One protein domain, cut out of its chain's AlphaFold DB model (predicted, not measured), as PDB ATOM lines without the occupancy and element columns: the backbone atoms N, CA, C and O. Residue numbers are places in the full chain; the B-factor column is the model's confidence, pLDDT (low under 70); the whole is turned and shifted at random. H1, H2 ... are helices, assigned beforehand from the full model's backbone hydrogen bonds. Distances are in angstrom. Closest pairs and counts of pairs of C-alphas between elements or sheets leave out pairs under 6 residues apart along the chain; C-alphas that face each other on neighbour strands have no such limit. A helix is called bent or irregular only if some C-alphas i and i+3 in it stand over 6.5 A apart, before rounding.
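This is residues 221 to 291 of the 292 residues of an uncharacterized protein of Novosphingobium sp. GV010 (UniProt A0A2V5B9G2). Two long helices, H3 and H4, cross as an uneven X and run opposite ways, and the short helices H1 and H2 fill one opening of the X, between the later parts of the two. The link from H3 to H4, residues 259 to 268, loops out past the end of H3 and makes one end of the longest axis with Ser 263; the last residues, up to Arg 291, make the other. The printed part has 71 residues with four named helices, in the order H1, H2, H3, H4, and no named strand; the class is all helix. It is compact, with a radius of gyration of the C-alphas of 12.4 A, and spans 44 by 21 by 16 A.

The longest helix is H4, residues 269 to 289, with a kink of 30 degrees near residue 276. It is only just irregular, with C-alphas 271 and 274 7.0 A apart, and its line is a rough one. H4 touches H3, residues 241 to 258, with 18 pairs of C-alphas within 8 A; the closest are those of Lys 249 and Ala 276, at 5.2 A. The two run opposite ways at a steep tilt of 61 degrees. H1, residues 221 to 228, touches H4 at residues 275 to 283 alone, its closest C-alphas being those of Ile 228 and Ile 279, 6.8 A apart; they run the same way at a steep tilt of 42 degrees. H1 also touches H3, at residues 251 to 256 alone, with the C-alphas of Ala 223 and Leu 252 closest at 6.6 A; these run opposite ways at a steep tilt of 54 degrees. The helix packing is mostly crossed, with 0 of these 3 pairs at a shallow tilt. H2, residues 231 to 234, is close to but not clearly touching H3, where the closest C-alphas, those of Leu 233 and Ile 248, are 7.0 A apart. It is likewise close to but not clearly touching H4, with the C-alphas of Thr 234 and Leu 283 closest at 7.2 A. In H1 and H3 every O i to N i+4 pair is within hydrogen-bond range; in H4 15 of 17 are, and H2 is too short for such a pair.

H4 measures 29.8 A from first to last C-alpha and ends with C-alpha 289 at (0.498, 15.594, -48.933). H3 measures 25.7 A and begins with C-alpha 241 at (12.329, 5.645, -39.306). H1 measures 10.6 A from C-alpha 221 at (-8.048, 2.772, -30.867), and H2 measures 5.1 A.

The two C-alphas farthest apart, those of Ser 263 and Arg 291, are 44.5 A apart. The printed part has no cut. The link from H1 to H2 is tight, and the other two are short. The mean pLDDT of the printed part is 75.8; 16 residues are under 70, among them 260 to 265 and 287 to 291.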
ATOM      1  N   TYR A 221      -7.384   1.861 -29.931       63.84
ATOM      2  CA  TYR A 221      -8.048   2.772 -30.867       63.84
ATOM      3  C   TYR A 221      -8.125   4.199 -30.317       63.84
ATOM      4  O   TYR A 221      -7.765   5.128 -31.036       63.84
ATOM      5  N   ASP A 222      -8.477   4.364 -29.042       68.88
ATOM      6  CA  ASP A 222      -8.496   5.674 -28.380       68.88
ATOM      7  C   ASP A 222      -7.087   6.271 -28.294       68.88
ATOM      8  O   ASP A 222      -6.899   7.450 -28.591       68.88
ATOM      9  N   ALA A 223      -6.079   5.443 -27.992       72.12
ATOM     10  CA  ALA A 223      -4.676   5.848 -27.988       72.12
ATOM     11  C   ALA A 223      -4.242   6.372 -29.363       72.12
ATOM     12  O   ALA A 223      -3.636   7.435 -29.471       72.12
ATOM     13  N   ILE A 224      -4.575   5.644 -30.433       77.00
ATOM     14  CA  ILE A 224      -4.234   6.033 -31.808       77.00
ATOM     15  C   ILE A 224      -4.940   7.334 -32.194       77.00
ATOM     16  O   ILE A 224      -4.291   8.224 -32.739       77.00
ATOM     17  N   ILE A 225      -6.235   7.469 -31.899       75.50
ATOM     18  CA  ILE A 225      -7.007   8.682 -32.203       75.50
ATOM     19  C   ILE A 225      -6.441   9.886 -31.440       75.50
ATOM     20  O   ILE A 225      -6.217  10.936 -32.039       75.50
ATOM     21  N   SER A 226      -6.142   9.723 -30.148       75.44
ATOM     22  CA  SER A 226      -5.561  10.778 -29.313       75.44
ATOM     23  C   SER A 226      -4.170  11.201 -29.794       75.44
ATOM     24  O   SER A 226      -3.833  12.380 -29.731       75.44
ATOM     25  N   LEU A 227      -3.356  10.255 -30.270       78.62
ATOM     26  CA  LEU A 227      -1.969  10.510 -30.659       78.62
ATOM     27  C   LEU A 227      -1.828  11.039 -32.090       78.62
ATOM     28  O   LEU A 227      -0.919  11.818 -32.352       78.62
ATOM     29  N   ILE A 228      -2.727  10.703 -33.019       73.25
ATOM     30  CA  ILE A 228      -2.691  11.268 -34.383       73.25
ATOM     31  C   ILE A 228      -2.811  12.807 -34.366       73.25
ATOM     32  O   ILE A 228      -2.261  13.466 -35.245       73.25
ATOM     33  N   GLY A 229      -3.471  13.379 -33.352       66.88
ATOM     34  CA  GLY A 229      -3.570  14.827 -33.137       66.88
ATOM     35  C   GLY A 229      -2.504  15.438 -32.215       66.88
ATOM     36  O   GLY A 229      -2.570  16.637 -31.948       66.88
ATOM     37  N   ASP A 230      -1.543  14.662 -31.699       76.81
ATOM     38  CA  ASP A 230      -0.537  15.171 -30.758       76.81
ATOM     39  C   ASP A 230       0.530  16.008 -31.484       76.81
ATOM     40  O   ASP A 230       1.317  15.512 -32.299       76.81
ATOM     41  N   VAL A 231       0.610  17.294 -31.121       70.56
ATOM     42  CA  VAL A 231       1.597  18.263 -31.630       70.56
ATOM     43  C   VAL A 231       3.032  17.737 -31.492       70.56
ATOM     44  O   VAL A 231       3.884  17.980 -32.348       70.56
ATOM     45  N   ARG A 232       3.320  16.951 -30.450       73.44
ATOM     46  CA  ARG A 232       4.654  16.386 -30.204       73.44
ATOM     47  C   ARG A 232       5.035  15.301 -31.207       73.44
ATOM     48  O   ARG A 232       6.223  15.120 -31.460       73.44
ATOM     49  N   LEU A 233       4.059  14.599 -31.784       74.31
ATOM     50  CA  LEU A 233       4.297  13.612 -32.838       74.31
ATOM     51  C   LEU A 233       4.438  14.268 -34.215       74.31
ATOM     52  O   LEU A 233       5.195  13.772 -35.046       74.31
ATOM     53  N   THR A 234       3.803  15.424 -34.434       66.88
ATOM     54  CA  THR A 234       3.996  16.213 -35.666       66.88
ATOM     55  C   THR A 234       5.376  16.875 -35.766       66.88
ATOM     56  O   THR A 234       5.826  17.181 -36.867       66.88
ATOM     57  N   ALA A 235       6.073  17.053 -34.638       73.62
ATOM     58  CA  ALA A 235       7.428  17.605 -34.572       73.62
ATOM     59  C   ALA A 235       8.547  16.547 -34.688       73.62
ATOM     60  O   ALA A 235       9.725  16.888 -34.583       73.62
ATOM     61  N   LEU A 236       8.201  15.265 -34.867       79.69
ATOM     62  CA  LEU A 236       9.184  14.192 -35.016       79.69
ATOM     63  C   LEU A 236       9.924  14.289 -36.351       79.69
ATOM     64  O   LEU A 236       9.320  14.496 -37.403       79.69
ATOM     65  N   ASP A 237      11.231  14.040 -36.313       79.19
ATOM     66  CA  ASP A 237      12.001  13.808 -37.528       79.19
ATOM     67  C   ASP A 237      11.645  12.432 -38.110       79.19
ATOM     68  O   ASP A 237      12.011  11.386 -37.573       79.19
ATOM     69  N   LEU A 238      10.891  12.437 -39.210       81.12
ATOM     70  CA  LEU A 238      10.428  11.228 -39.893       81.12
ATOM     71  C   LEU A 238      11.473  10.632 -40.853       81.12
ATOM     72  O   LEU A 238      11.198   9.587 -41.462       81.12
ATOM     73  N   THR A 239      12.637  11.278 -41.022       79.62
ATOM     74  CA  THR A 239      13.726  10.775 -41.877       79.62
ATOM     75  C   THR A 239      14.445   9.581 -41.251       79.62
ATOM     76  O   THR A 239      14.783   8.637 -41.969       79.62
ATOM     77  N   ASP A 240      14.569   9.552 -39.921       83.94
ATOM     78  CA  ASP A 240      15.001   8.375 -39.169       83.94
ATOM     79  C   ASP A 240      13.788   7.540 -38.736       83.94
ATOM     80  O   ASP A 240      13.162   7.755 -37.695       83.94
ATOM     81  N   GLN A 241      13.454   6.544 -39.556       83.06
ATOM     82  CA  GLN A 241      12.329   5.645 -39.306       83.06
ATOM     83  C   GLN A 241      12.457   4.885 -37.975       83.06
ATOM     84  O   GLN A 241      11.446   4.631 -37.317       83.06
ATOM     85  N   VAL A 242      13.669   4.488 -37.578       83.19
ATOM     86  CA  VAL A 242      13.871   3.674 -36.372       83.19
ATOM     87  C   VAL A 242      13.661   4.536 -35.134       83.19
ATOM     88  O   VAL A 242      12.913   4.139 -34.234       83.19
ATOM     89  N   ALA A 243      14.244   5.737 -35.118       83.50
ATOM     90  CA  ALA A 243      14.050   6.696 -34.037       83.50
ATOM     91  C   ALA A 243      12.590   7.170 -33.941       83.50
ATOM     92  O   ALA A 243      12.029   7.209 -32.843       83.50
ATOM     93  N   ALA A 244      11.934   7.446 -35.074       83.25
ATOM     94  CA  ALA A 244      10.541   7.888 -35.108       83.25
ATOM     95  C   ALA A 244       9.575   6.820 -34.569       83.25
ATOM     96  O   ALA A 244       8.735   7.111 -33.717       83.25
ATOM     97  N   ILE A 245       9.716   5.561 -35.003       84.19
ATOM     98  CA  ILE A 245       8.881   4.458 -34.501       84.19
ATOM     99  C   ILE A 245       9.133   4.224 -33.006       84.19
ATOM    100  O   ILE A 245       8.180   3.980 -32.264       84.19
ATOM    101  N   ALA A 246      10.382   4.327 -32.538       84.88
ATOM    102  CA  ALA A 246      10.702   4.207 -31.116       84.88
ATOM    103  C   ALA A 246      10.052   5.325 -30.279       84.88
ATOM    104  O   ALA A 246       9.494   5.047 -29.215       84.88
ATOM    105  N   ALA A 247      10.061   6.565 -30.775       84.38
ATOM    106  CA  ALA A 247       9.429   7.702 -30.113       84.38
ATOM    107  C   ALA A 247       7.896   7.574 -30.062       84.38
ATOM    108  O   ALA A 247       7.301   7.755 -28.999       84.38
ATOM    109  N   ILE A 248       7.256   7.186 -31.172       86.69
ATOM    110  CA  ILE A 248       5.805   6.936 -31.229       86.69
ATOM    111  C   ILE A 248       5.420   5.798 -30.279       86.69
ATOM    112  O   ILE A 248       4.451   5.899 -29.531       86.69
ATOM    113  N   LYS A 249       6.198   4.713 -30.274       87.62
ATOM    114  CA  LYS A 249       5.982   3.570 -29.385       87.62
ATOM    115  C   LYS A 249       6.087   3.962 -27.910       87.62
ATOM    116  O   LYS A 249       5.277   3.497 -27.115       87.62
ATOM    117  N   ARG A 250       7.047   4.821 -27.551       86.50
ATOM    118  CA  ARG A 250       7.163   5.363 -26.192       86.50
ATOM    119  C   ARG A 250       5.926   6.176 -25.816       86.50
ATOM    120  O   ARG A 250       5.369   5.946 -24.758       86.50
ATOM    121  N   ARG A 251       5.438   7.034 -26.714       84.56
ATOM    122  CA  ARG A 251       4.215   7.819 -26.477       84.56
ATOM    123  C   ARG A 251       2.957   6.980 -26.334       84.56
ATOM    124  O   ARG A 251       2.133   7.274 -25.480       84.56
ATOM    125  N   LEU A 252       2.833   5.920 -27.126       83.81
ATOM    126  CA  LEU A 252       1.769   4.936 -26.946       83.81
ATOM    127  C   LEU A 252       1.835   4.276 -25.562       83.81
ATOM    128  O   LEU A 252       0.790   4.052 -24.965       83.81
ATOM    129  N   SER A 253       3.040   3.986 -25.060       84.38
ATOM    130  CA  SER A 253       3.239   3.453 -23.706       84.38
ATOM    131  C   SER A 253       2.811   4.467 -22.648       84.38
ATOM    132  O   SER A 253       1.950   4.139 -21.841       84.38
ATOM    133  N   ASP A 254       3.329   5.701 -22.718       85.00
ATOM    134  CA  ASP A 254       3.009   6.783 -21.775       85.00
ATOM    135  C   ASP A 254       1.484   7.005 -21.691       85.00
ATOM    136  O   ASP A 254       0.906   7.035 -20.609       85.00
ATOM    137  N   TRP A 255       0.802   7.084 -22.843       83.50
ATOM    138  CA  TRP A 255      -0.651   7.272 -22.891       83.50
ATOM    139  C   TRP A 255      -1.407   6.100 -22.249       83.50
ATOM    140  O   TRP A 255      -2.383   6.316 -21.531       83.50
ATOM    141  N   CYS A 256      -0.960   4.861 -22.492       79.19
ATOM    142  CA  CYS A 256      -1.576   3.672 -21.900       79.19
ATOM    143  C   CYS A 256      -1.345   3.589 -20.385       79.19
ATOM    144  O   CYS A 256      -2.201   3.054 -19.693       79.19
ATOM    145  N   GLU A 257      -0.225   4.107 -19.876       81.31
ATOM    146  CA  GLU A 257       0.044   4.216 -18.437       81.31
ATOM    147  C   GLU A 257      -0.858   5.269 -17.779       81.31
ATOM    148  O   GLU A 257      -1.455   5.005 -16.740       81.31
ATOM    149  N   GLU A 258      -1.017   6.436 -18.409       78.12
ATOM    150  CA  GLU A 258      -1.874   7.525 -17.912       78.12
ATOM    151  C   GLU A 258      -3.368   7.159 -17.897       78.12
ATOM    152  O   GLU A 258      -4.124   7.662 -17.067       78.12
ATOM    153  N   HIS A 259      -3.790   6.278 -18.809       70.62
ATOM    154  CA  HIS A 259      -5.182   5.850 -18.977       70.62
ATOM    155  C   HIS A 259      -5.408   4.389 -18.566       70.62
ATOM    156  O   HIS A 259      -6.410   3.785 -18.966       70.62
ATOM    157  N   ALA A 260      -4.483   3.818 -17.788       68.81
ATOM    158  CA  ALA A 260      -4.630   2.481 -17.235       68.81
ATOM    159  C   ALA A 260      -5.860   2.411 -16.319       68.81
ATOM    160  O   ALA A 260      -6.167   3.336 -15.563       68.81
ATOM    161  N   ASP A 261      -6.585   1.300 -16.401       61.59
ATOM    162  CA  ASP A 261      -7.721   1.034 -15.527       61.59
ATOM    163  C   ASP A 261      -7.255   0.626 -14.115       61.59
ATOM    164  O   ASP A 261      -6.064   0.572 -13.806       61.59
ATOM    165  N   ALA A 262      -8.205   0.297 -13.236       53.00
ATOM    166  CA  ALA A 262      -7.914  -0.111 -11.861       53.00
ATOM    167  C   ALA A 262      -7.014  -1.366 -11.747       53.00
ATOM    168  O   ALA A 262      -6.561  -1.676 -10.646       53.00
ATOM    169  N   SER A 263      -6.757  -2.088 -12.850       57.88
ATOM    170  CA  SER A 263      -5.840  -3.231 -12.883       57.88
ATOM    171  C   SER A 263      -4.368  -2.825 -13.040       57.88
ATOM    172  O   SER A 263      -3.491  -3.603 -12.664       57.88
ATOM    173  N   GLY A 264      -4.086  -1.622 -13.563       58.59
ATOM    174  CA  GLY A 264      -2.723  -1.136 -13.815       58.59
ATOM    175  C   GLY A 264      -1.964  -1.905 -14.906       58.59
ATOM    176  O   GLY A 264      -0.742  -1.796 -14.994       58.59
ATOM    177  N   ASP A 265      -2.657  -2.718 -15.708       65.12
ATOM    178  CA  ASP A 265      -2.055  -3.557 -16.746       65.12
ATOM    179  C   ASP A 265      -1.847  -2.749 -18.041       65.12
ATOM    180  O   ASP A 265      -2.784  -2.194 -18.615       65.12
ATOM    181  N   VAL A 266      -0.594  -2.663 -18.495       72.00
ATOM    182  CA  VAL A 266      -0.140  -1.779 -19.583       72.00
ATOM    183  C   VAL A 266       0.456  -2.631 -20.712       72.00
ATOM    184  O   VAL A 266       1.131  -3.637 -20.443       72.00
ATOM    185  N   PRO A 267       0.248  -2.270 -21.996       72.12
ATOM    186  CA  PRO A 267       0.687  -3.107 -23.099       72.12
ATOM    187  C   PRO A 267       2.208  -3.179 -23.167       72.12
ATOM    188  O   PRO A 267       2.909  -2.169 -23.103       72.12
ATOM    189  N   ARG A 268       2.730  -4.387 -23.391       72.31
ATOM    190  CA  ARG A 268       4.166  -4.579 -23.601       72.31
ATOM    191  C   ARG A 268       4.598  -3.932 -24.916       72.31
ATOM    192  O   ARG A 268       3.851  -3.877 -25.892       72.31
ATOM    193  N   GLY A 269       5.841  -3.459 -24.968       68.12
ATOM    194  CA  GLY A 269       6.326  -2.700 -26.120       68.12
ATOM    195  C   GLY A 269       6.281  -3.464 -27.455       68.12
ATOM    196  O   GLY A 269       6.144  -2.853 -28.515       68.12
ATOM    197  N   ASP A 270       6.414  -4.783 -27.454       71.94
ATOM    198  CA  ASP A 270       6.228  -5.627 -28.641       71.94
ATOM    199  C   ASP A 270       4.795  -5.545 -29.200       71.94
ATOM    200  O   ASP A 270       4.617  -5.474 -30.416       71.94
ATOM    201  N   GLN A 271       3.790  -5.428 -28.331       72.50
ATOM    202  CA  GLN A 271       2.379  -5.269 -28.705       72.50
ATOM    203  C   GLN A 271       2.068  -3.886 -29.299       72.50
ATOM    204  O   GLN A 271       1.130  -3.747 -30.082       72.50
ATOM    205  N   LEU A 272       2.867  -2.865 -28.970       78.50
ATOM    206  CA  LEU A 272       2.714  -1.493 -29.471       78.50
ATOM    207  C   LEU A 272       3.397  -1.245 -30.825       78.50
ATOM    208  O   LEU A 272       3.043  -0.305 -31.536       78.50
ATOM    209  N   ALA A 273       4.347  -2.099 -31.215       77.38
ATOM    210  CA  ALA A 273       5.095  -1.974 -32.466       77.38
ATOM    211  C   ALA A 273       4.224  -1.879 -33.743       77.38
ATOM    212  O   ALA A 273       4.492  -0.994 -34.564       77.38
ATOM    213  N   PRO A 274       3.181  -2.715 -33.953       77.94
ATOM    214  CA  PRO A 274       2.350  -2.614 -35.155       77.94
ATOM    215  C   PRO A 274       1.546  -1.307 -35.215       77.94
ATOM    216  O   PRO A 274       1.326  -0.775 -36.302       77.94
ATOM    217  N   TYR A 275       1.136  -0.761 -34.069       79.94
ATOM    218  CA  TYR A 275       0.374   0.488 -33.998       79.94
ATOM    219  C   TYR A 275       1.266   1.712 -34.193       79.94
ATOM    220  O   TYR A 275       0.912   2.610 -34.956       79.94
ATOM    221  N   ALA A 276       2.466   1.703 -33.606       83.44
ATOM    222  CA  ALA A 276       3.463   2.744 -33.832       83.44
ATOM    223  C   ALA A 276       3.818   2.883 -35.322       83.44
ATOM    224  O   ALA A 276       3.953   3.993 -35.833       83.44
ATOM    225  N   ARG A 277       3.892   1.755 -36.041       82.31
ATOM    226  CA  ARG A 277       4.141   1.744 -37.486       82.31
ATOM    227  C   ARG A 277       2.993   2.360 -38.289       82.31
ATOM    228  O   ARG A 277       3.252   3.159 -39.178       82.31
ATOM    229  N   LYS A 278       1.737   2.065 -37.931       82.12
ATOM    230  CA  LYS A 278       0.558   2.681 -38.569       82.12
ATOM    231  C   LYS A 278       0.523   4.202 -38.386       82.12
ATOM    232  O   LYS A 278       0.228   4.915 -39.339       82.12
ATOM    233  N   ILE A 279       0.845   4.694 -37.187       82.88
ATOM    234  CA  ILE A 279       0.923   6.139 -36.912       82.88
ATOM    235  C   ILE A 279       2.064   6.775 -37.720       82.88
ATOM    236  O   ILE A 279       1.856   7.809 -38.348       82.88
ATOM    237  N   TYR A 280       3.240   6.139 -37.779       85.38
ATOM    238  CA  TYR A 280       4.362   6.604 -38.604       85.38
ATOM    239  C   TYR A 280       3.979   6.725 -40.088       85.38
ATOM    240  O   TYR A 280       4.212   7.765 -40.705       85.38
ATOM    241  N   ASP A 281       3.351   5.690 -40.652       84.19
ATOM    242  CA  ASP A 281       2.926   5.682 -42.055       84.19
ATOM    243  C   ASP A 281       1.889   6.788 -42.333       84.19
ATOM    244  O   ASP A 281       1.941   7.453 -43.373       84.19
ATOM    245  N   HIS A 282       0.988   7.043 -41.377       82.56
ATOM    246  CA  HIS A 282       0.009   8.125 -41.460       82.56
ATOM    247  C   HIS A 282       0.674   9.511 -41.454       82.56
ATOM    248  O   HIS A 282       0.433  10.309 -42.361       82.56
ATOM    249  N   LEU A 283       1.569   9.775 -40.495       81.88
ATOM    250  CA  LEU A 283       2.310  11.040 -40.386       81.88
ATOM    251  C   LEU A 283       3.171  11.308 -41.629       81.88
ATOM    252  O   LEU A 283       3.188  12.419 -42.161       81.88
ATOM    253  N   LYS A 284       3.827  10.271 -42.162       83.19
ATOM    254  CA  LYS A 284       4.612  10.359 -43.402       83.19
ATOM    255  C   LYS A 284       3.744  10.705 -44.615       83.19
ATOM    256  O   LYS A 284       4.172  11.470 -45.479       83.19
ATOM    257  N   THR A 285       2.530  10.160 -44.674       81.62
ATOM    258  CA  THR A 285       1.558  10.442 -45.742       81.62
ATOM    259  C   THR A 285       1.014  11.870 -45.647       81.62
ATOM    260  O   THR A 285       0.881  12.550 -46.662       81.62
ATOM    261  N   GLN A 286       0.764  12.378 -44.439       74.69
ATOM    262  CA  GLN A 286       0.358  13.773 -44.246       74.69
ATOM    263  C   GLN A 286       1.474  14.760 -44.623       74.69
ATOM    264  O   GLN A 286       1.214  15.744 -45.314       74.69
ATOM    265  N   MET A 287       2.730  14.473 -44.260       68.94
ATOM    266  CA  MET A 287       3.875  15.327 -44.602       68.94
ATOM    267  C   MET A 287       4.162  15.362 -46.115       68.94
ATOM    268  O   MET A 287       4.592  16.390 -46.639       68.94
ATOM    269  N   SER A 288       3.916  14.260 -46.832       67.44
ATOM    270  CA  SER A 288       4.045  14.216 -48.296       67.44
ATOM    271  C   SER A 288       2.873  14.894 -49.015       67.44
ATOM    272  O   SER A 288       3.074  15.474 -50.081       67.44
ATOM    273  N   SER A 289       1.677  14.888 -48.418       63.81
ATOM    274  CA  SER A 289       0.498  15.594 -48.933       63.81
ATOM    275  C   SER A 289       0.524  17.105 -48.666       63.81
ATOM    276  O   SER A 289      -0.030  17.854 -49.462       63.81
ATOM    277  N   GLY A 290       1.161  17.560 -47.582       54.88
ATOM    278  CA  GLY A 290       1.290  18.981 -47.220       54.88
ATOM    279  C   GLY A 290       2.431  19.737 -47.919       54.88
ATOM    280  O   GLY A 290       2.635  20.914 -47.646       54.88
ATOM    281  N   ARG A 291       3.196  19.076 -48.802       45.72
ATOM    282  CA  ARG A 291       4.233  19.695 -49.659       45.72
ATOM    283  C   ARG A 291       3.746  19.990 -51.090       45.72
ATOM    284  O   ARG A 291       4.575  20.121 -51.989       45.72
TER     285      ARG A 291